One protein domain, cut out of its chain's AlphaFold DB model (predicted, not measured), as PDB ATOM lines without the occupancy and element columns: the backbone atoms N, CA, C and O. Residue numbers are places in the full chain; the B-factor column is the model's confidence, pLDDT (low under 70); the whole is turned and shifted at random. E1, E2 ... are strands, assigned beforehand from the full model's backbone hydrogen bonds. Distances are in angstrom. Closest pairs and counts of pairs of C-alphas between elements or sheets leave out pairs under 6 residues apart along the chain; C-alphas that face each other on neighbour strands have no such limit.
ATOM      1  N   ALA A  99      32.282 -46.187 -32.596       59.59
ATOM      2  CA  ALA A  99      31.392 -46.258 -33.753       59.59
ATOM      3  C   ALA A  99      30.017 -45.661 -33.403       59.59
ATOM      4  O   ALA A  99      29.413 -46.043 -32.397       59.59
ATOM      5  N   CYS A 100      29.514 -44.742 -34.228       58.72
ATOM      6  CA  CYS A 100      28.211 -44.121 -34.007       58.72
ATOM      7  C   CYS A 100      27.062 -45.097 -34.264       58.72
ATOM      8  O   CYS A 100      27.072 -45.873 -35.227       58.72
ATOM      9  N   LYS A 101      26.061 -45.033 -33.385       66.81
ATOM     10  CA  LYS A 101      24.884 -45.898 -33.397       66.81
ATOM     11  C   LYS A 101      23.668 -45.120 -33.883       66.81
ATOM     12  O   LYS A 101      23.516 -43.931 -33.588       66.81
ATOM     13  N   ARG A 102      22.796 -45.806 -34.614       70.94
ATOM     14  CA  ARG A 102      21.485 -45.293 -35.010       70.94
ATOM     15  C   ARG A 102      20.528 -45.431 -33.834       70.94
ATOM     16  O   ARG A 102      20.409 -46.511 -33.256       70.94
ATOM     17  N   TRP A 103      19.825 -44.354 -33.515       70.94
ATOM     18  CA  TRP A 103      18.795 -44.291 -32.488       70.94
ATOM     19  C   TRP A 103      17.453 -43.945 -33.118       70.94
ATOM     20  O   TRP A 103      17.375 -43.035 -33.938       70.94
ATOM     21  N   GLU A 104      16.398 -44.640 -32.716       78.38
ATOM     22  CA  GLU A 104      15.028 -44.361 -33.136       78.38
ATOM     23  C   GLU A 104      14.211 -43.868 -31.946       78.38
ATOM     24  O   GLU A 104      14.189 -44.490 -30.877       78.38
ATOM     25  N   LEU A 105      13.583 -42.710 -32.133       77.62
ATOM     26  CA  LEU A 105      12.749 -42.025 -31.161       77.62
ATOM     27  C   LEU A 105      11.303 -42.136 -31.623       77.62
ATOM     28  O   LEU A 105      10.915 -41.500 -32.598       77.62
ATOM     29  N   LEU A 106      10.510 -42.923 -30.906       82.31
ATOM     30  CA  LEU A 106       9.071 -43.034 -31.138       82.31
ATOM     31  C   LEU A 106       8.341 -42.019 -30.261       82.31
ATOM     32  O   LEU A 106       8.529 -42.028 -29.040       82.31
ATOM     33  N   CYS A 107       7.481 -41.187 -30.853       85.75
ATOM     34  CA  CYS A 107       6.500 -40.401 -30.104       85.75
ATOM     35  C   CYS A 107       5.448 -41.359 -29.522       85.75
ATOM     36  O   CYS A 107       4.449 -41.685 -30.161       85.75
ATOM     37  N   ALA A 108       5.721 -41.893 -28.328       87.81
ATOM     38  CA  ALA A 108       5.028 -43.086 -27.848       87.81
ATOM     39  C   ALA A 108       3.613 -42.809 -27.338       87.81
ATOM     40  O   ALA A 108       2.768 -43.699 -27.367       87.81
ATOM     41  N   SER A 109       3.342 -41.600 -26.843       92.38
ATOM     42  CA  SER A 109       2.001 -41.219 -26.399       92.38
ATOM     43  C   SER A 109       1.795 -39.710 -26.401       92.38
ATOM     44  O   SER A 109       2.755 -38.954 -26.449       92.38
ATOM     45  N   GLY A 110       0.543 -39.271 -26.304       92.12
ATOM     46  CA  GLY A 110       0.168 -37.870 -26.148       92.12
ATOM     47  C   GLY A 110      -0.977 -37.675 -25.154       92.12
ATOM     48  O   GLY A 110      -1.417 -38.600 -24.459       92.12
ATOM     49  N   SER A 111      -1.462 -36.441 -25.089       94.69
ATOM     50  CA  SER A 111      -2.674 -36.029 -24.376       94.69
ATOM     51  C   SER A 111      -3.714 -35.516 -25.374       94.69
ATOM     52  O   SER A 111      -3.354 -35.091 -26.476       94.69
ATOM     53  N   VAL A 112      -4.999 -35.542 -25.014       96.81
ATOM     54  CA  VAL A 112      -6.058 -34.973 -25.861       96.81
ATOM     55  C   VAL A 112      -5.843 -33.466 -25.996       96.81
ATOM     56  O   VAL A 112      -5.750 -32.764 -24.994       96.81
ATOM     57  N   ASN A 113      -5.765 -32.977 -27.231       95.25
ATOM     58  CA  ASN A 113      -5.532 -31.569 -27.541       95.25
ATOM     59  C   ASN A 113      -6.855 -30.819 -27.719       95.25
ATOM     60  O   ASN A 113      -7.139 -29.852 -27.017       95.25
ATOM     61  N   THR A 114      -7.705 -31.295 -28.634       96.12
ATOM     62  CA  THR A 114      -8.998 -30.661 -28.922       96.12
ATOM     63  C   THR A 114     -10.109 -31.687 -29.091       96.12
ATOM     64  O   THR A 114      -9.855 -32.856 -29.389       96.12
ATOM     65  N   LEU A 115     -11.346 -31.225 -28.905       98.00
ATOM     66  CA  LEU A 115     -12.564 -31.953 -29.239       98.00
ATOM     67  C   LEU A 115     -13.291 -31.191 -30.340       98.00
ATOM     68  O   LEU A 115     -13.496 -29.984 -30.225       98.00
ATOM     69  N   LEU A 116     -13.707 -31.903 -31.379       97.50
ATOM     70  CA  LEU A 116     -14.460 -31.344 -32.487       97.50
ATOM     71  C   LEU A 116     -15.864 -31.935 -32.486       97.50
ATOM     72  O   LEU A 116     -16.037 -33.143 -32.637       97.50
ATOM     73  N   LEU A 117     -16.870 -31.077 -32.341       97.88
ATOM     74  CA  LEU A 117     -18.261 -31.462 -32.544       97.88
ATOM     75  C   LEU A 117     -18.509 -31.631 -34.049       97.88
ATOM     76  O   LEU A 117     -18.348 -30.684 -34.814       97.88
ATOM     77  N   THR A 118     -18.887 -32.834 -34.474       97.31
ATOM     78  CA  THR A 118     -19.138 -33.159 -35.890       97.31
ATOM     79  C   THR A 118     -20.625 -33.244 -36.223       97.31
ATOM     80  O   THR A 118     -21.001 -33.128 -37.386       97.31
ATOM     81  N   GLY A 119     -21.478 -33.393 -35.210       97.25
ATOM     82  CA  GLY A 119     -22.928 -33.337 -35.341       97.25
ATOM     83  C   GLY A 119     -23.556 -32.908 -34.022       97.25
ATOM     84  O   GLY A 119     -23.317 -33.538 -32.997       97.25
ATOM     85  N   ALA A 120     -24.363 -31.847 -34.044       96.56
ATOM     86  CA  ALA A 120     -24.942 -31.251 -32.836       96.56
ATOM     87  C   ALA A 120     -25.999 -32.135 -32.149       96.56
ATOM     88  O   ALA A 120     -26.258 -31.977 -30.958       96.56
ATOM     89  N   GLY A 121     -26.602 -33.075 -32.884       97.12
ATOM     90  CA  GLY A 121     -27.718 -33.877 -32.387       97.12
ATOM     91  C   GLY A 121     -28.937 -33.030 -31.994       97.12
ATOM     92  O   GLY A 121     -29.018 -31.843 -32.306       97.12
ATOM     93  N   SER A 122     -29.908 -33.649 -31.329       95.81
ATOM     94  CA  SER A 122     -31.138 -32.994 -30.873       95.81
ATOM     95  C   SER A 122     -31.769 -33.725 -29.687       95.81
ATOM     96  O   SER A 122     -31.430 -34.871 -29.395       95.81
ATOM     97  N   GLY A 123     -32.715 -33.082 -28.999       95.56
ATOM     98  CA  GLY A 123     -33.474 -33.691 -27.899       95.56
ATOM     99  C   GLY A 123     -32.710 -33.811 -26.577       95.56
ATOM    100  O   GLY A 123     -33.105 -34.595 -25.712       95.56
ATOM    101  N   TYR A 124     -31.613 -33.072 -26.412       97.19
ATOM    102  CA  TYR A 124     -30.885 -32.970 -25.149       97.19
ATOM    103  C   TYR A 124     -31.608 -32.046 -24.164       97.19
ATOM    104  O   TYR A 124     -32.242 -31.075 -24.565       97.19
ATOM    105  N   ASN A 125     -31.509 -32.329 -22.863       95.19
ATOM    106  CA  ASN A 125     -32.093 -31.477 -21.828       95.19
ATOM    107  C   ASN A 125     -31.063 -30.426 -21.369       95.19
ATOM    108  O   ASN A 125     -30.044 -30.815 -20.794       95.19
ATOM    109  N   PRO A 126     -31.318 -29.114 -21.527       94.25
ATOM    110  CA  PRO A 126     -30.376 -28.078 -21.097       94.25
ATOM    111  C   PRO A 126     -30.090 -28.072 -19.588       94.25
ATOM    112  O   PRO A 126     -29.011 -27.669 -19.165       94.25
ATOM    113  N   LEU A 127     -31.027 -28.561 -18.768       93.56
ATOM    114  CA  LEU A 127     -30.875 -28.667 -17.310       93.56
ATOM    115  C   LEU A 127     -30.132 -29.937 -16.868       93.56
ATOM    116  O   LEU A 127     -29.762 -30.065 -15.703       93.56
ATOM    117  N   SER A 128     -29.929 -30.888 -17.780       95.19
ATOM    118  CA  SER A 128     -29.179 -32.118 -17.534       95.19
ATOM    119  C   SER A 128     -28.349 -32.459 -18.777       95.19
ATOM    120  O   SER A 128     -28.759 -33.302 -19.582       95.19
ATOM    121  N   PRO A 129     -27.202 -31.774 -18.969       95.25
ATOM    122  CA  PRO A 129     -26.324 -32.017 -20.107       95.25
ATOM    123  C   PRO A 129     -25.875 -33.483 -20.184       95.25
ATOM    124  O   PRO A 129     -25.692 -34.125 -19.143       95.25
ATOM    125  N   PRO A 130     -25.676 -34.034 -21.395       98.00
ATOM    126  CA  PRO A 130     -25.295 -35.431 -21.551       98.00
ATOM    127  C   PRO A 130     -23.886 -35.695 -21.016       98.00
ATOM    128  O   PRO A 130     -22.997 -34.842 -21.080       98.00
ATOM    129  N   LEU A 131     -23.661 -36.925 -20.553       97.81
ATOM    130  CA  LEU A 131     -22.320 -37.401 -20.229       97.81
ATOM    131  C   LEU A 131     -21.479 -37.497 -21.510       97.81
ATOM    132  O   LEU A 131     -21.894 -38.133 -22.480       97.81
ATOM    133  N   VAL A 132     -20.279 -36.918 -21.483       98.44
ATOM    134  CA  VAL A 132     -19.269 -37.073 -22.536       98.44
ATOM    135  C   VAL A 132     -18.196 -38.029 -22.031       98.44
ATOM    136  O   VAL A 132     -17.537 -37.764 -21.029       98.44
ATOM    137  N   THR A 133     -18.027 -39.152 -22.722       98.12
ATOM    138  CA  THR A 133     -17.019 -40.163 -22.401       98.12
ATOM    139  C   THR A 133     -15.927 -40.141 -23.458       98.12
ATOM    140  O   THR A 133     -16.205 -40.303 -24.645       98.12
ATOM    141  N   ILE A 134     -14.683 -39.968 -23.021       98.31
ATOM    142  CA  ILE A 134     -13.495 -40.107 -23.864       98.31
ATOM    143  C   ILE A 134     -12.842 -41.432 -23.484       98.31
ATOM    144  O   ILE A 134     -12.462 -41.625 -22.328       98.31
ATOM    145  N   GLY A 135     -12.750 -42.363 -24.429       94.75
ATOM    146  CA  GLY A 135     -12.264 -43.715 -24.159       94.75
ATOM    147  C   GLY A 135     -11.546 -44.349 -25.344       94.75
ATOM    148  O   GLY A 135     -11.617 -43.870 -26.473       94.75
ATOM    149  N   GLY A 136     -10.843 -45.451 -25.084       94.38
ATOM    150  CA  GLY A 136      -9.956 -46.069 -26.070       94.38
ATOM    151  C   GLY A 136      -8.631 -45.312 -26.214       94.38
ATOM    152  O   GLY A 136      -8.263 -44.513 -25.358       94.38
ATOM    153  N   GLY A 137      -7.875 -45.609 -27.272       92.94
ATOM    154  CA  GLY A 137      -6.600 -44.937 -27.552       92.94
ATOM    155  C   GLY A 137      -5.457 -45.236 -26.569       92.94
ATOM    156  O   GLY A 137      -4.405 -44.620 -26.670       92.94
ATOM    157  N   GLY A 138      -5.647 -46.148 -25.608       94.50
ATOM    158  CA  GLY A 138      -4.622 -46.585 -24.647       94.50
ATOM    159  C   GLY A 138      -4.355 -45.640 -23.465       94.50
ATOM    160  O   GLY A 138      -3.718 -46.061 -22.503       94.50
ATOM    161  N   GLY A 139      -4.862 -44.403 -23.504       94.62
ATOM    162  CA  GLY A 139      -4.652 -43.394 -22.462       94.62
ATOM    163  C   GLY A 139      -5.718 -43.378 -21.365       94.62
ATOM    164  O   GLY A 139      -6.710 -44.109 -21.408       94.62
ATOM    165  N   VAL A 140      -5.512 -42.517 -20.363       95.88
ATOM    166  CA  VAL A 140      -6.401 -42.367 -19.198       95.88
ATOM    167  C   VAL A 140      -6.588 -40.902 -18.796       95.88
ATOM    168  O   VAL A 140      -5.773 -40.034 -19.105       95.88
ATOM    169  N   GLY A 141      -7.667 -40.621 -18.060       96.19
ATOM    170  CA  GLY A 141      -7.862 -39.340 -17.372       96.19
ATOM    171  C   GLY A 141      -8.309 -38.168 -18.251       96.19
ATOM    172  O   GLY A 141      -8.323 -37.037 -17.764       96.19
ATOM    173  N   ALA A 142      -8.679 -38.405 -19.513       98.12
ATOM    174  CA  ALA A 142      -9.318 -37.382 -20.336       98.12
ATOM    175  C   ALA A 142     -10.798 -37.236 -19.949       98.12
ATOM    176  O   ALA A 142     -11.522 -38.229 -19.873       98.12
ATOM    177  N   THR A 143     -11.251 -36.008 -19.700       98.31
ATOM    178  CA  THR A 143     -12.647 -35.712 -19.342       98.31
ATOM    179  C   THR A 143     -13.143 -34.468 -20.065       98.31
ATOM    180  O   THR A 143     -12.365 -33.564 -20.380       98.31
ATOM    181  N   ALA A 144     -14.444 -34.420 -20.333       98.44
ATOM    182  CA  ALA A 144     -15.079 -33.322 -21.042       98.44
ATOM    183  C   ALA A 144     -16.527 -33.123 -20.593       98.44
ATOM    184  O   ALA A 144     -17.136 -34.010 -19.994       98.44
ATOM    185  N   SER A 145     -17.083 -31.961 -20.919       97.94
ATOM    186  CA  SER A 145     -18.506 -31.662 -20.770       97.94
ATOM    187  C   SER A 145     -19.101 -31.176 -22.085       97.94
ATOM    188  O   SER A 145     -18.401 -30.636 -22.943       97.94
ATOM    189  N   ALA A 146     -20.408 -31.371 -22.236       98.25
ATOM    190  CA  ALA A 146     -21.171 -30.822 -23.343       98.25
ATOM    191  C   ALA A 146     -21.950 -29.581 -22.906       98.25
ATOM    192  O   ALA A 146     -22.456 -29.516 -21.785       98.25
ATOM    193  N   GLN A 147     -22.062 -28.619 -23.814       97.75
ATOM    194  CA  GLN A 147     -22.947 -27.468 -23.687       97.75
ATOM    195  C   GLN A 147     -24.193 -27.726 -24.530       97.75
ATOM    196  O   GLN A 147     -24.083 -28.089 -25.701       97.75
ATOM    197  N   VAL A 148     -25.368 -27.571 -23.925       97.94
ATOM    198  CA  VAL A 148     -26.661 -27.758 -24.593       97.94
ATOM    199  C   VAL A 148     -27.299 -26.388 -24.793       97.94
ATOM    200  O   VAL A 148     -27.341 -25.585 -23.859       97.94
ATOM    201  N   GLY A 149     -27.795 -26.124 -25.998       97.31
ATOM    202  CA  GLY A 149     -28.461 -24.873 -26.336       97.31
ATOM    203  C   GLY A 149     -29.724 -24.657 -25.507       97.31
ATOM    204  O   GLY A 149     -30.500 -25.584 -25.253       97.31
ATOM    205  N   THR A 238     -24.207 -27.372 -28.498       97.31
ATOM    206  CA  THR A 238     -23.623 -26.146 -29.070       97.31
ATOM    207  C   THR A 238     -22.105 -26.099 -28.927       97.31
ATOM    208  O   THR A 238     -21.436 -25.333 -29.616       97.31
ATOM    209  N   GLY A 239     -21.537 -26.945 -28.065       97.25
ATOM    210  CA  GLY A 239     -20.097 -27.039 -27.882       97.25
ATOM    211  C   GLY A 239     -19.678 -28.165 -26.948       97.25
ATOM    212  O   GLY A 239     -20.486 -28.735 -26.212       97.25
ATOM    213  N   LEU A 240     -18.382 -28.464 -26.979       98.38
ATOM    214  CA  LEU A 240     -17.721 -29.387 -26.067       98.38
ATOM    215  C   LEU A 240     -16.571 -28.660 -25.382       98.38
ATOM    216  O   LEU A 240     -15.804 -27.951 -26.033       98.38
ATOM    217  N   THR A 241     -16.423 -28.883 -24.083       98.00
ATOM    218  CA  THR A 241     -15.321 -28.333 -23.299       98.00
ATOM    219  C   THR A 241     -14.451 -29.478 -22.817       98.00
ATOM    220  O   THR A 241     -14.902 -30.314 -22.034       98.00
ATOM    221  N   LEU A 242     -13.198 -29.514 -23.269       98.12
ATOM    222  CA  LEU A 242     -12.191 -30.404 -22.701       98.12
ATOM    223  C   LEU A 242     -11.820 -29.891 -21.303       98.12
ATOM    224  O   LEU A 242     -11.391 -28.749 -21.157       98.12
ATOM    225  N   ILE A 243     -12.010 -30.720 -20.278       97.62
ATOM    226  CA  ILE A 243     -11.754 -30.355 -18.875       97.62
ATOM    227  C   ILE A 243     -10.363 -30.832 -18.467       97.62
ATOM    228  O   ILE A 243      -9.562 -30.065 -17.937       97.62
ATOM    229  N   THR A 244     -10.058 -32.099 -18.743       97.38
ATOM    230  CA  THR A 244      -8.721 -32.666 -18.559       97.38
ATOM    231  C   THR A 244      -8.288 -33.354 -19.841       97.38
ATOM    232  O   THR A 244      -9.033 -34.146 -20.412       97.38
ATOM    233  N   ALA A 245      -7.063 -33.074 -20.280       96.00
ATOM    234  CA  ALA A 245      -6.491 -33.663 -21.490       96.00
ATOM    235  C   ALA A 245      -6.136 -35.156 -21.331       96.00
ATOM    236  O   ALA A 245      -6.015 -35.883 -22.316       96.00
ATOM    237  N   GLY A 246      -5.963 -35.622 -20.089       96.12
ATOM    238  CA  GLY A 246      -5.443 -36.956 -19.797       96.12
ATOM    239  C   GLY A 246      -3.999 -37.148 -20.271       96.12
ATOM    240  O   GLY A 246      -3.307 -36.190 -20.618       96.12
ATOM    241  N   SER A 247      -3.530 -38.391 -20.260       93.56
ATOM    242  CA  SER A 247      -2.183 -38.752 -20.713       93.56
ATOM    243  C   SER A 247      -2.103 -40.210 -21.168       93.56
ATOM    244  O   SER A 247      -2.992 -41.018 -20.887       93.56
ATOM    245  N   GLY A 248      -1.020 -40.548 -21.873       93.25
ATOM    246  CA  GLY A 248      -0.714 -41.924 -22.267       93.25
ATOM    247  C   GLY A 248      -1.479 -42.425 -23.493       93.25
ATOM    248  O   GLY A 248      -1.496 -43.626 -23.736       93.25
ATOM    249  N   PHE A 249      -2.115 -41.543 -24.269       95.38
ATOM    250  CA  PHE A 249      -2.828 -41.949 -25.482       95.38
ATOM    251  C   PHE A 249      -1.834 -42.308 -26.585       95.38
ATOM    252  O   PHE A 249      -1.085 -41.443 -27.021       95.38
ATOM    253  N   THR A 250      -1.831 -43.562 -27.031       93.88
ATOM    254  CA  THR A 250      -0.995 -44.079 -28.131       93.88
ATOM    255  C   THR A 250      -1.724 -44.069 -29.478       93.88
ATOM    256  O   THR A 250      -1.114 -44.264 -30.523       93.88
ATOM    257  N   ALA A 251      -3.038 -43.839 -29.458       92.00
ATOM    258  CA  ALA A 251      -3.877 -43.604 -30.625       92.00
ATOM    259  C   ALA A 251      -5.002 -42.627 -30.260       92.00
ATOM    260  O   ALA A 251      -5.317 -42.437 -29.081       92.00
ATOM    261  N   VAL A 252      -5.627 -42.012 -31.265       93.75
ATOM    262  CA  VAL A 252      -6.723 -41.056 -31.053       93.75
ATOM    263  C   VAL A 252      -7.892 -41.745 -30.323       93.75
ATOM    264  O   VAL A 252      -8.382 -42.769 -30.808       93.75
ATOM    265  N   PRO A 253      -8.352 -41.230 -29.166       97.31
ATOM    266  CA  PRO A 253      -9.469 -41.822 -28.439       97.31
ATOM    267  C   PRO A 253     -10.812 -41.537 -29.120       97.31
ATOM    268  O   PRO A 253     -10.993 -40.531 -29.808       97.31
ATOM    269  N   ALA A 254     -11.788 -42.410 -28.873       97.12
ATOM    270  CA  ALA A 254     -13.168 -42.197 -29.276       97.12
ATOM    271  C   ALA A 254     -13.873 -41.251 -28.295       97.12
ATOM    272  O   ALA A 254     -13.709 -41.361 -27.076       97.12
ATOM    273  N   VAL A 255     -14.696 -40.351 -28.834       98.31
ATOM    274  CA  VAL A 255     -15.545 -39.442 -28.060       98.31
ATOM    275  C   VAL A 255     -16.991 -39.894 -28.213       98.31
ATOM    276  O   VAL A 255     -17.531 -39.906 -29.317       98.31
ATOM    277  N   VAL A 256     -17.622 -40.275 -27.106       97.94
ATOM    278  CA  VAL A 256     -19.013 -40.735 -27.069       97.94
ATOM    279  C   VAL A 256     -19.833 -39.766 -26.234       97.94
ATOM    280  O   VAL A 256     -19.564 -39.568 -25.049       97.94
ATOM    281  N   ILE A 257     -20.853 -39.179 -26.850       98.44
ATOM    282  CA  ILE A 257     -21.854 -38.357 -26.170       98.44
ATOM    283  C   ILE A 257     -23.036 -39.270 -25.852       98.44
ATOM    284  O   ILE A 257     -23.502 -40.002 -26.726       98.44
ATOM    285  N   ALA A 258     -23.502 -39.261 -24.602       97.94
ATOM    286  CA  ALA A 258     -24.642 -40.076 -24.196       97.94
ATOM    287  C   ALA A 258     -25.858 -39.810 -25.109       97.94
ATOM    288  O   ALA A 258     -26.084 -38.662 -25.513       97.94
ATOM    289  N   PRO A 259     -26.637 -40.849 -25.456       95.50
ATOM    290  CA  PRO A 259     -27.770 -40.695 -26.354       95.50
ATOM    291  C   PRO A 259     -28.862 -39.824 -25.726       95.50
ATOM    292  O   PRO A 259     -29.031 -39.783 -24.506       95.50
ATOM    293  N   SER A 260     -29.621 -39.149 -26.582       94.38
ATOM    294  CA  SER A 260     -30.837 -38.413 -26.235       94.38
ATOM    295  C   SER A 260     -32.079 -39.150 -26.757       94.38
ATOM    296  O   SER A 260     -31.975 -40.194 -27.398       94.38
ATOM    297  N   ALA A 261     -33.272 -38.598 -26.509       90.00
ATOM    298  CA  ALA A 261     -34.503 -39.066 -27.153       90.00
ATOM    299  C   ALA A 261     -34.588 -38.687 -28.649       90.00
ATOM    300  O   ALA A 261     -35.460 -39.185 -29.359       90.00
ATOM    301  N   GLY A 262     -33.720 -37.778 -29.106       93.00
ATOM    302  CA  GLY A 262     -33.637 -37.314 -30.487       93.00
ATOM    303  C   GLY A 262     -32.462 -37.935 -31.239       93.00
ATOM    304  O   GLY A 262     -32.146 -39.117 -31.088       93.00
ATOM    305  N   VAL A 263     -31.807 -37.129 -32.075       96.19
ATOM    306  CA  VAL A 263     -30.602 -37.550 -32.799       96.19
ATOM    307  C   VAL A 263     -29.399 -37.442 -31.869       96.19
ATOM    308  O   VAL A 263     -29.158 -36.393 -31.275       96.19
ATOM    309  N   THR A 264     -28.614 -38.513 -31.761       97.19
ATOM    310  CA  THR A 264     -27.391 -38.499 -30.944       97.19
ATOM    311  C   THR A 264     -26.315 -37.636 -31.607       97.19
ATOM    312  O   THR A 264     -26.038 -37.786 -32.796       97.19
ATOM    313  N   ALA A 265     -25.715 -36.732 -30.834       98.12
ATOM    314  CA  ALA A 265     -24.598 -35.898 -31.249       98.12
ATOM    315  C   ALA A 265     -23.324 -36.726 -31.472       98.12
ATOM    316  O   ALA A 265     -23.092 -37.736 -30.803       98.12
ATOM    317  N   THR A 266     -22.465 -36.273 -32.381       98.06
ATOM    318  CA  THR A 266     -21.200 -36.937 -32.719       98.06
ATOM    319  C   THR A 266     -20.027 -35.983 -32.562       98.06
ATOM    320  O   THR A 266     -20.150 -34.780 -32.803       98.06
ATOM    321  N   ALA A 267     -18.873 -36.520 -32.170       98.12
ATOM    322  CA  ALA A 267     -17.654 -35.747 -31.977       98.12
ATOM    323  C   ALA A 267     -16.397 -36.585 -32.231       98.12
ATOM    324  O   ALA A 267     -16.442 -37.816 -32.223       98.12
ATOM    325  N   SER A 268     -15.271 -35.911 -32.432       97.12
ATOM    326  CA  SER A 268     -13.940 -36.511 -32.529       97.12
ATOM    327  C   SER A 268     -12.946 -35.796 -31.613       97.12
ATOM    328  O   SER A 268     -13.209 -34.698 -31.123       97.12
ATOM    329  N   ALA A 269     -11.804 -36.436 -31.361       97.38
ATOM    330  CA  ALA A 269     -10.691 -35.866 -30.611       97.38
ATOM    331  C   ALA A 269      -9.452 -35.723 -31.502       97.38
ATOM    332  O   ALA A 269      -9.306 -36.428 -32.500       97.38
ATOM    333  N   THR A 270      -8.530 -34.853 -31.098       94.88
ATOM    334  CA  THR A 270      -7.153 -34.820 -31.605       94.88
ATOM    335  C   THR A 270      -6.172 -35.016 -30.456       94.88
ATOM    336  O   THR A 270      -6.501 -34.736 -29.301       94.88
ATOM    337  N   LEU A 271      -4.971 -35.511 -30.754       94.00
ATOM    338  CA  LEU A 271      -3.882 -35.601 -29.781       94.00
ATOM    339  C   LEU A 271      -2.919 -34.424 -29.937       94.00
ATOM    340  O   LEU A 271      -2.881 -33.770 -30.977       94.00
ATOM    341  N   THR A 272      -2.181 -34.141 -28.869       90.50
ATOM    342  CA  THR A 272      -1.065 -33.193 -28.883       90.50
ATOM    343  C   THR A 272       0.151 -33.882 -29.485       90.50
ATOM    344  O   THR A 272       0.465 -35.006 -29.087       90.50
ATOM    345  N   ASP A 273       0.837 -33.200 -30.396       84.12
ATOM    346  CA  ASP A 273       2.113 -33.665 -30.936       84.12
ATOM    347  C   ASP A 273       3.188 -33.706 -29.843       84.12
ATOM    348  O   ASP A 273       3.170 -32.931 -28.879       84.12
ATOM    349  N   CYS A 274       4.152 -34.611 -29.987       79.56
ATOM    350  CA  CYS A 274       5.279 -34.663 -29.070       79.56
ATOM    351  C   CYS A 274       6.169 -33.411 -29.195       79.56
ATOM    352  O   CYS A 274       6.271 -32.822 -30.277       79.56
ATOM    353  N   PRO A 275       6.868 -33.014 -28.108       72.06
ATOM    354  CA  PRO A 275       7.783 -31.879 -28.130       72.06
ATOM    355  C   PRO A 275       8.793 -31.987 -29.268       72.06
ATOM    356  O   PRO A 275       9.382 -33.046 -29.485       72.06
ATOM    357  N   SER A 276       9.024 -30.876 -29.961       63.03
ATOM    358  CA  SER A 276       9.877 -30.848 -31.146       63.03
ATOM    359  C   SER A 276      11.292 -30.317 -30.887       63.03
ATOM    360  O   SER A 276      12.035 -30.041 -31.822       63.03
ATOM    361  N   GLN A 277      11.702 -30.174 -29.621       56.81
ATOM    362  CA  GLN A 277      13.058 -29.767 -29.243       56.81
ATOM    363  C   GLN A 277      13.770 -30.877 -28.477       56.81
ATOM    364  O   GLN A 277      13.373 -31.227 -27.364       56.81
ATOM    365  N   PHE A 278      14.873 -31.368 -29.041       57.25
ATOM    366  CA  PHE A 278      15.772 -32.299 -28.366       57.25
ATOM    367  C   PHE A 278      17.151 -31.675 -28.190       57.25
ATOM    368  O   PHE A 278      17.676 -31.002 -29.079       57.25
ATOM    369  N   GLY A 279      17.765 -31.927 -27.035       46.81
ATOM    370  CA  GLY A 279      19.179 -31.636 -26.839       46.81
ATOM    371  C   GLY A 279      20.009 -32.693 -27.556       46.81
ATOM    372  O   GLY A 279      20.241 -33.765 -27.001       46.81
ATOM    373  N   MET A 280      20.462 -32.408 -28.776       48.38
ATOM    374  CA  MET A 280      21.444 -33.268 -29.432       48.38
ATOM    375  C   MET A 280      22.792 -33.104 -28.722       48.38
ATOM    376  O   MET A 280      23.322 -31.999 -28.615       48.38
ATOM    377  N   LYS A 281      23.367 -34.201 -28.228       39.81
ATOM    378  CA  LYS A 281      24.772 -34.240 -27.815       39.81
ATOM    379  C   LYS A 281      25.542 -35.105 -28.806       39.81
ATOM    380  O   LYS A 281      25.439 -36.321 -28.723       39.81
ATOM    381  N   CYS A 282      26.294 -34.470 -29.708       39.09
ATOM    382  CA  CYS A 282      27.748 -34.650 -29.848       39.09
ATOM    383  C   CYS A 282      28.336 -33.737 -30.956       39.09
ATOM    384  O   CYS A 282      27.759 -33.688 -32.037       39.09
ATOM    385  N   PRO A 283      29.483 -33.054 -30.737       46.41
ATOM    386  CA  PRO A 283      30.062 -32.604 -29.476       46.41
ATOM    387  C   PRO A 283      29.826 -31.086 -29.299       46.41
ATOM    388  O   PRO A 283      30.389 -30.253 -29.996       46.41
ATOM    389  N   ASN A 284      29.017 -30.716 -28.304       36.62
ATOM    390  CA  ASN A 284      28.935 -29.359 -27.734       36.62
ATOM    391  C   ASN A 284      28.301 -28.219 -28.554       36.62
ATOM    392  O   ASN A 284      28.547 -27.056 -28.232       36.62
ATOM    393  N   VAL A 285      27.400 -28.490 -29.499       39.97
ATOM    394  CA  VAL A 285      26.472 -27.438 -29.951       39.97
ATOM    395  C   VAL A 285      25.162 -27.564 -29.174       39.97
ATOM    396  O   VAL A 285      24.302 -28.377 -29.488       39.97
ATOM    397  N   VAL A 286      25.022 -26.760 -28.118       37.75
ATOM    398  CA  VAL A 286      23.803 -26.648 -27.289       37.75
ATOM    399  C   VAL A 286      22.768 -25.746 -27.976       37.75
ATOM    400  O   VAL A 286      22.165 -24.878 -27.351       37.75
ATOM    401  N   THR A 287      22.574 -25.899 -29.283       44.34
ATOM    402  CA  THR A 287      21.431 -25.286 -29.962       44.34
ATOM    403  C   THR A 287      20.396 -26.373 -30.141       44.34
ATOM    404  O   THR A 287      20.626 -27.321 -30.887       44.34
ATOM    405  N   ALA A 288      19.285 -26.263 -29.411       43.25
ATOM    406  CA  ALA A 288      18.121 -27.105 -29.632       43.25
ATOM    407  C   ALA A 288      17.770 -27.051 -31.122       43.25
ATOM    408  O   ALA A 288      17.420 -25.989 -31.637       43.25
ATOM    409  N   VAL A 289      17.909 -28.180 -31.812       43.75
ATOM    410  CA  VAL A 289      17.382 -28.310 -33.165       43.75
ATOM    411  C   VAL A 289      15.873 -28.434 -33.006       43.75
ATOM    412  O   VAL A 289      15.395 -29.293 -32.258       43.75
ATOM    413  N   GLN A 290      15.134 -27.506 -33.616       50.44
ATOM    414  CA  GLN A 290      13.685 -27.613 -33.702       50.44
ATOM    415  C   GLN A 290      13.349 -28.567 -34.837       50.44
ATOM    416  O   GLN A 290      13.705 -28.324 -35.982       50.44
ATOM    417  N   TYR A 291      12.661 -29.646 -34.505       51.09
ATOM    418  CA  TYR A 291      11.991 -30.496 -35.470       51.09
ATOM    419  C   TYR A 291      10.589 -29.939 -35.744       51.09
ATOM    420  O   TYR A 291      10.062 -29.104 -34.995       51.09
ATOM    421  N   ALA A 292       9.961 -30.420 -36.814       55.50
ATOM    422  CA  ALA A 292       8.517 -30.299 -36.945       55.50
ATOM    423  C   ALA A 292       7.827 -31.033 -35.770       55.50
ATOM    424  O   ALA A 292       8.413 -31.959 -35.199       55.50
ATOM    425  N   PRO A 293       6.607 -30.628 -35.376       65.38
ATOM    426  CA  PRO A 293       5.799 -31.397 -34.433       65.38
ATOM    427  C   PRO A 293       5.679 -32.859 -34.888       65.38
ATOM    428  O   PRO A 293       5.448 -33.118 -36.069       65.38
ATOM    429  N   VAL A 294       5.876 -33.803 -33.966       70.19
ATOM    430  CA  VAL A 294       5.866 -35.244 -34.263       70.19
ATOM    431  C   VAL A 294       4.551 -35.827 -33.786       70.19
ATOM    432  O   VAL A 294       4.253 -35.760 -32.589       70.19
ATOM    433  N   ALA A 295       3.773 -36.404 -34.699       81.56
ATOM    434  CA  ALA A 295       2.505 -37.011 -34.335       81.56
ATOM    435  C   ALA A 295       2.727 -38.272 -33.485       81.56
ATOM    436  O   ALA A 295       3.737 -38.971 -33.591       81.56
ATOM    437  N   VAL A 296       1.754 -38.582 -32.630       83.75
ATOM    438  CA  VAL A 296       1.775 -39.815 -31.833       83.75
ATOM    439  C   VAL A 296       1.815 -41.032 -32.755       83.75
ATOM    440  O   VAL A 296       0.952 -41.190 -33.615       83.75
ATOM    441  N   GLY A 297       2.800 -41.906 -32.537       80.56
ATOM    442  CA  GLY A 297       3.063 -43.087 -33.360       80.56
ATOM    443  C   GLY A 297       4.166 -42.905 -34.406       80.56
ATOM    444  O   GLY A 297       4.674 -43.911 -34.902       80.56
ATOM    445  N   ASP A 298       4.585 -41.671 -34.695       77.69
ATOM    446  CA  ASP A 298       5.659 -41.406 -35.654       77.69
ATOM    447  C   ASP A 298       7.053 -41.579 -35.029       77.69
ATOM    448  O   ASP A 298       7.262 -41.438 -33.815       77.69
ATOM    449  N   LEU A 299       8.021 -41.892 -35.895       73.62
ATOM    450  CA  LEU A 299       9.412 -42.182 -35.553       73.62
ATOM    451  C   LEU A 299      10.353 -41.120 -36.130       73.62
ATOM    452  O   LEU A 299      10.229 -40.734 -37.291       73.62
ATOM    453  N   ILE A 300      11.356 -40.724 -35.344       69.12
ATOM    454  CA  ILE A 300      12.533 -39.976 -35.805       69.12
ATOM    455  C   ILE A 300      13.764 -40.876 -35.684       69.12
ATOM    456  O   ILE A 300      13.968 -41.500 -34.642       69.12
ATOM    457  N   ALA A 301      14.620 -40.901 -36.708       66.06
ATOM    458  CA  ALA A 301      15.927 -41.553 -36.640       66.06
ATOM    459  C   ALA A 301      17.049 -40.523 -36.444       66.06
ATOM    460  O   ALA A 301      17.070 -39.487 -37.105       66.06
ATOM    461  N   LEU A 302      17.996 -40.823 -35.555       65.62
ATOM    462  CA  LEU A 302      19.148 -39.981 -35.229       65.62
ATOM    463  C   LEU A 302      20.432 -40.809 -35.193       65.62
ATOM    464  O   LEU A 302      20.412 -42.000 -34.885       65.62
ATOM    465  N   CYS A 303      21.560 -40.151 -35.439       60.53
ATOM    466  CA  CYS A 303      22.885 -40.737 -35.302       60.53
ATOM    467  C   CYS A 303      23.634 -40.100 -34.142       60.53
ATOM    468  O   CYS A 303      23.813 -38.885 -34.107       60.53
ATOM    469  N   ALA A 304      24.040 -40.918 -33.170       60.97
ATOM    470  CA  ALA A 304      24.779 -40.452 -32.005       60.97
ATOM    471  C   ALA A 304      25.640 -41.567 -31.402       60.97
ATOM    472  O   ALA A 304      25.291 -42.748 -31.427       60.97
ATOM    473  N   GLU A 305      26.762 -41.173 -30.804       64.06
ATOM    474  CA  GLU A 305      27.632 -42.069 -30.033       64.06
ATOM    475  C   GLU A 305      26.889 -42.679 -28.829       64.06
ATOM    476  O   GLU A 305      27.028 -43.862 -28.529       64.06
ATOM    477  N   ASN A 306      26.056 -41.869 -28.169       70.38
ATOM    478  CA  ASN A 306      25.306 -42.233 -26.971       70.38
ATOM    479  C   ASN A 306      23.800 -42.064 -27.188       70.38
ATOM    480  O   ASN A 306      23.376 -41.289 -28.046       70.38
ATOM    481  N   ALA A 307      22.997 -42.740 -26.360       71.50
ATOM    482  CA  ALA A 307      21.545 -42.603 -26.383       71.50
ATOM    483  C   ALA A 307      21.133 -41.128 -26.203       71.50
ATOM    484  O   ALA A 307      21.573 -40.490 -25.237       71.50
ATOM    485  N   PRO A 308      20.290 -40.570 -27.089       68.81
ATOM    486  CA  PRO A 308      19.803 -39.208 -26.938       68.81
ATOM    487  C   PRO A 308      18.942 -39.067 -25.678       68.81
ATOM    488  O   PRO A 308      18.142 -39.939 -25.338       68.81
ATOM    489  N   VAL A 309      19.086 -37.933 -24.989       74.44
ATOM    490  CA  VAL A 309      18.237 -37.583 -23.843       74.44
ATOM    491  C   VAL A 309      16.950 -36.964 -24.382       74.44
ATOM    492  O   VAL A 309      16.877 -35.755 -24.603       74.44
ATOM    493  N   ALA A 310      15.948 -37.802 -24.633       71.38
ATOM    494  CA  ALA A 310      14.636 -37.359 -25.080       71.38
ATOM    495  C   ALA A 310      13.703 -37.117 -23.876       71.38
ATOM    496  O   ALA A 310      13.648 -37.958 -22.974       71.38
ATOM    497  N   PRO A 311      12.975 -35.985 -23.817       74.56
ATOM    498  CA  PRO A 311      11.954 -35.797 -22.798       74.56
ATOM    499  C   PRO A 311      10.803 -36.788 -23.014       74.56
ATOM    500  O   PRO A 311      10.553 -37.246 -24.132       74.56
ATOM    501  N   ALA A 312      10.061 -37.093 -21.949       74.69
ATOM    502  CA  ALA A 312       8.792 -37.794 -22.106       74.69
ATOM    503  C   ALA A 312       7.897 -37.009 -23.094       74.69
ATOM    504  O   ALA A 312       7.879 -35.776 -23.033       74.69
ATOM    505  N   PRO A 313       7.170 -37.688 -23.997       85.88
ATOM    506  CA  PRO A 313       6.837 -39.115 -23.977       85.88
ATOM    507  C   PRO A 313       7.604 -39.965 -25.009       85.88
ATOM    508  O   PRO A 313       7.107 -41.010 -25.424       85.88
ATOM    509  N   TYR A 314       8.796 -39.551 -25.439       83.75
ATOM    510  CA  TYR A 314       9.569 -40.343 -26.394       83.75
ATOM    511  C   TYR A 314      10.138 -41.623 -25.776       83.75
ATOM    512  O   TYR A 314      10.612 -41.625 -24.639       83.75
ATOM    513  N   THR A 315      10.169 -42.698 -26.564       86.38
ATOM    514  CA  THR A 315      10.975 -43.891 -26.265       86.38
ATOM    515  C   THR A 315      12.149 -43.971 -27.224       86.38
ATOM    516  O   THR A 315      11.964 -43.801 -28.426       86.38
ATOM    517  N   VAL A 316      13.339 -44.250 -26.694       82.75
ATOM    518  CA  VAL A 316      14.603 -44.277 -27.440       82.75
ATOM    519  C   VAL A 316      15.061 -45.724 -27.603       82.75
ATOM    520  O   VAL A 316      15.180 -46.444 -26.611       82.75
ATOM    521  N   THR A 317      15.335 -46.152 -28.833       84.50
ATOM    522  CA  THR A 317      15.799 -47.515 -29.149       84.50
ATOM    523  C   THR A 317      17.038 -47.484 -30.040       84.50
ATOM    524  O   THR A 317      17.175 -46.596 -30.872       84.50
ATOM    525  N   GLU A 318      17.969 -48.420 -29.847       82.38
ATOM    526  CA  GLU A 318      19.150 -48.568 -30.708       82.38
ATOM    527  C   GLU A 318      18.790 -49.439 -31.922       82.38
ATOM    528  O   GLU A 318      18.344 -50.573 -31.751       82.38
ATOM    529  N   SER A 319      19.004 -48.932 -33.138       70.62
ATOM    530  CA  SER A 319      18.627 -49.582 -34.404       70.62
ATOM    531  C   SER A 319      19.833 -49.930 -35.299       70.62
ATOM    532  O   SER A 319      19.713 -50.027 -36.521       70.62
ATOM    533  N   GLY A 320      21.012 -50.145 -34.709       67.25
ATOM    534  CA  GLY A 320      22.206 -50.620 -35.421       67.25
ATOM    535  C   GLY A 320      23.164 -49.511 -35.866       67.25
ATOM    536  O   GLY A 320      23.358 -48.529 -35.152       67.25
ATOM    537  N   ASN A 321      23.816 -49.692 -37.019       60.50
ATOM    538  CA  ASN A 321      24.861 -48.785 -37.509       60.50
ATOM    539  C   ASN A 321      24.272 -47.539 -38.182       60.50
ATOM    540  O   ASN A 321      23.245 -47.611 -38.853       60.50
ATOM    541  N   CYS A 322      24.982 -46.417 -38.076       54.94
ATOM    542  CA  CYS A 322      24.649 -45.130 -38.696       54.94
ATOM    543  C   CYS A 322      24.829 -45.061 -40.225       54.94
ATOM    544  O   CYS A 322      25.244 -44.039 -40.764       54.94
ATOM    545  N   LEU A 323      24.528 -46.143 -40.944       48.91
ATOM    546  CA  LEU A 323      24.483 -46.103 -42.404       48.91
ATOM    547  C   LEU A 323      23.275 -45.262 -42.836       48.91
ATOM    548  O   LEU A 323      22.150 -45.500 -42.399       48.91
ATOM    549  N   CYS A 324      23.538 -44.231 -43.640       48.62
ATOM    550  CA  CYS A 324      22.530 -43.296 -44.113       48.62
ATOM    551  C   CYS A 324      21.590 -44.004 -45.103       48.62
ATOM    552  O   CYS A 324      21.968 -44.243 -46.247       48.62
TER     553      CYS A 324
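What this domain is: This is residues 99 to 149 and 238 to 324 of the 391 residues of an uncharacterized protein of Candidatus Dojkabacteria bacterium (UniProt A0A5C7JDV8). This is a long, two-lobed rod: at one end a two-sheet sandwich, with E5, E4, E3 and E6 over E2 and E7; at the other end a strongly twisted three-stranded sheet, E8, E1 and E9. The lobes stand end to end, joined by the link E1 to E2 and by the long unnamed stretch 272 to 298, which loops out beside the three-stranded sheet before reaching E8. The printed part has 138 residues with nine named strands, E1 to E9 in chain order, and no named helix; the class is all strand, though under half of the residues, 63, are in named elements. The whole is loose, with a radius of gyration of the C-alphas of 20.3 A and spans of 67 by 25 by 22 A.

How they stand to each other: Start at E1, residues 101 to 107, the inner strand between edge strands E8, residues 299 to 304, and E9, residues 314 to 321. Both are antiparallel to E1; look for N 103 and O 302 at 2.8 A, and N 104 and O 317 at 2.8 A, within hydrogen-bond range. Next comes E2, residues 112 to 119, antiparallel to E7, residues 266 to 271, with N 113 and O 270 at 2.8 A. E3, residues 131 to 135, is antiparallel to E6, residues 254 to 257, with N 133 and O 256 at 2.8 A. E4, residues 140 to 148, is antiparallel to E5, residues 238 to 247, with N 147 and O 239 at 2.9 A. E4 and E3 meet only at a point, where C-alphas 145 and 132 face each other at 5.7 A. Between the sandwich's sheets, the closest C-alphas of E2 and E5 are those of Val 112 and Ala 245, 4.6 A apart. The pairs E1 with E8, E2 with E7, E3 with E6 and E4 with E5 form a jelly roll, four nested antiparallel pairs. E1 is apart from E3, E4, E5, E6 and E7.

Where its parts are: Find C-alpha 101 at (24.884, -45.898, -33.397); from there E1 runs 19.5 A. E2 covers 19.4 A, E4 25.6 A and E7 17.6 A; E3, E6 and E8 are shorter. E5, 26.2 A, begins at (-23.623, -26.146, -29.070) and bends by 51 degrees at residue 243. E9, 20.7 A, ends at C-alpha 321, (24.861, -48.785, -37.509).

The domain as a whole: The C-alphas farthest apart, of Ala 99 and Leu 127, are 66.8 A apart. Residues 150 to 237 are not printed; C-alphas 149 and 238 are 5.7 A apart across the cut. The links E2 to E3 and E7 to E8 are long. Mean pLDDT of the printed part is 82.4; 33 residues are under 70, among them 276 to 293.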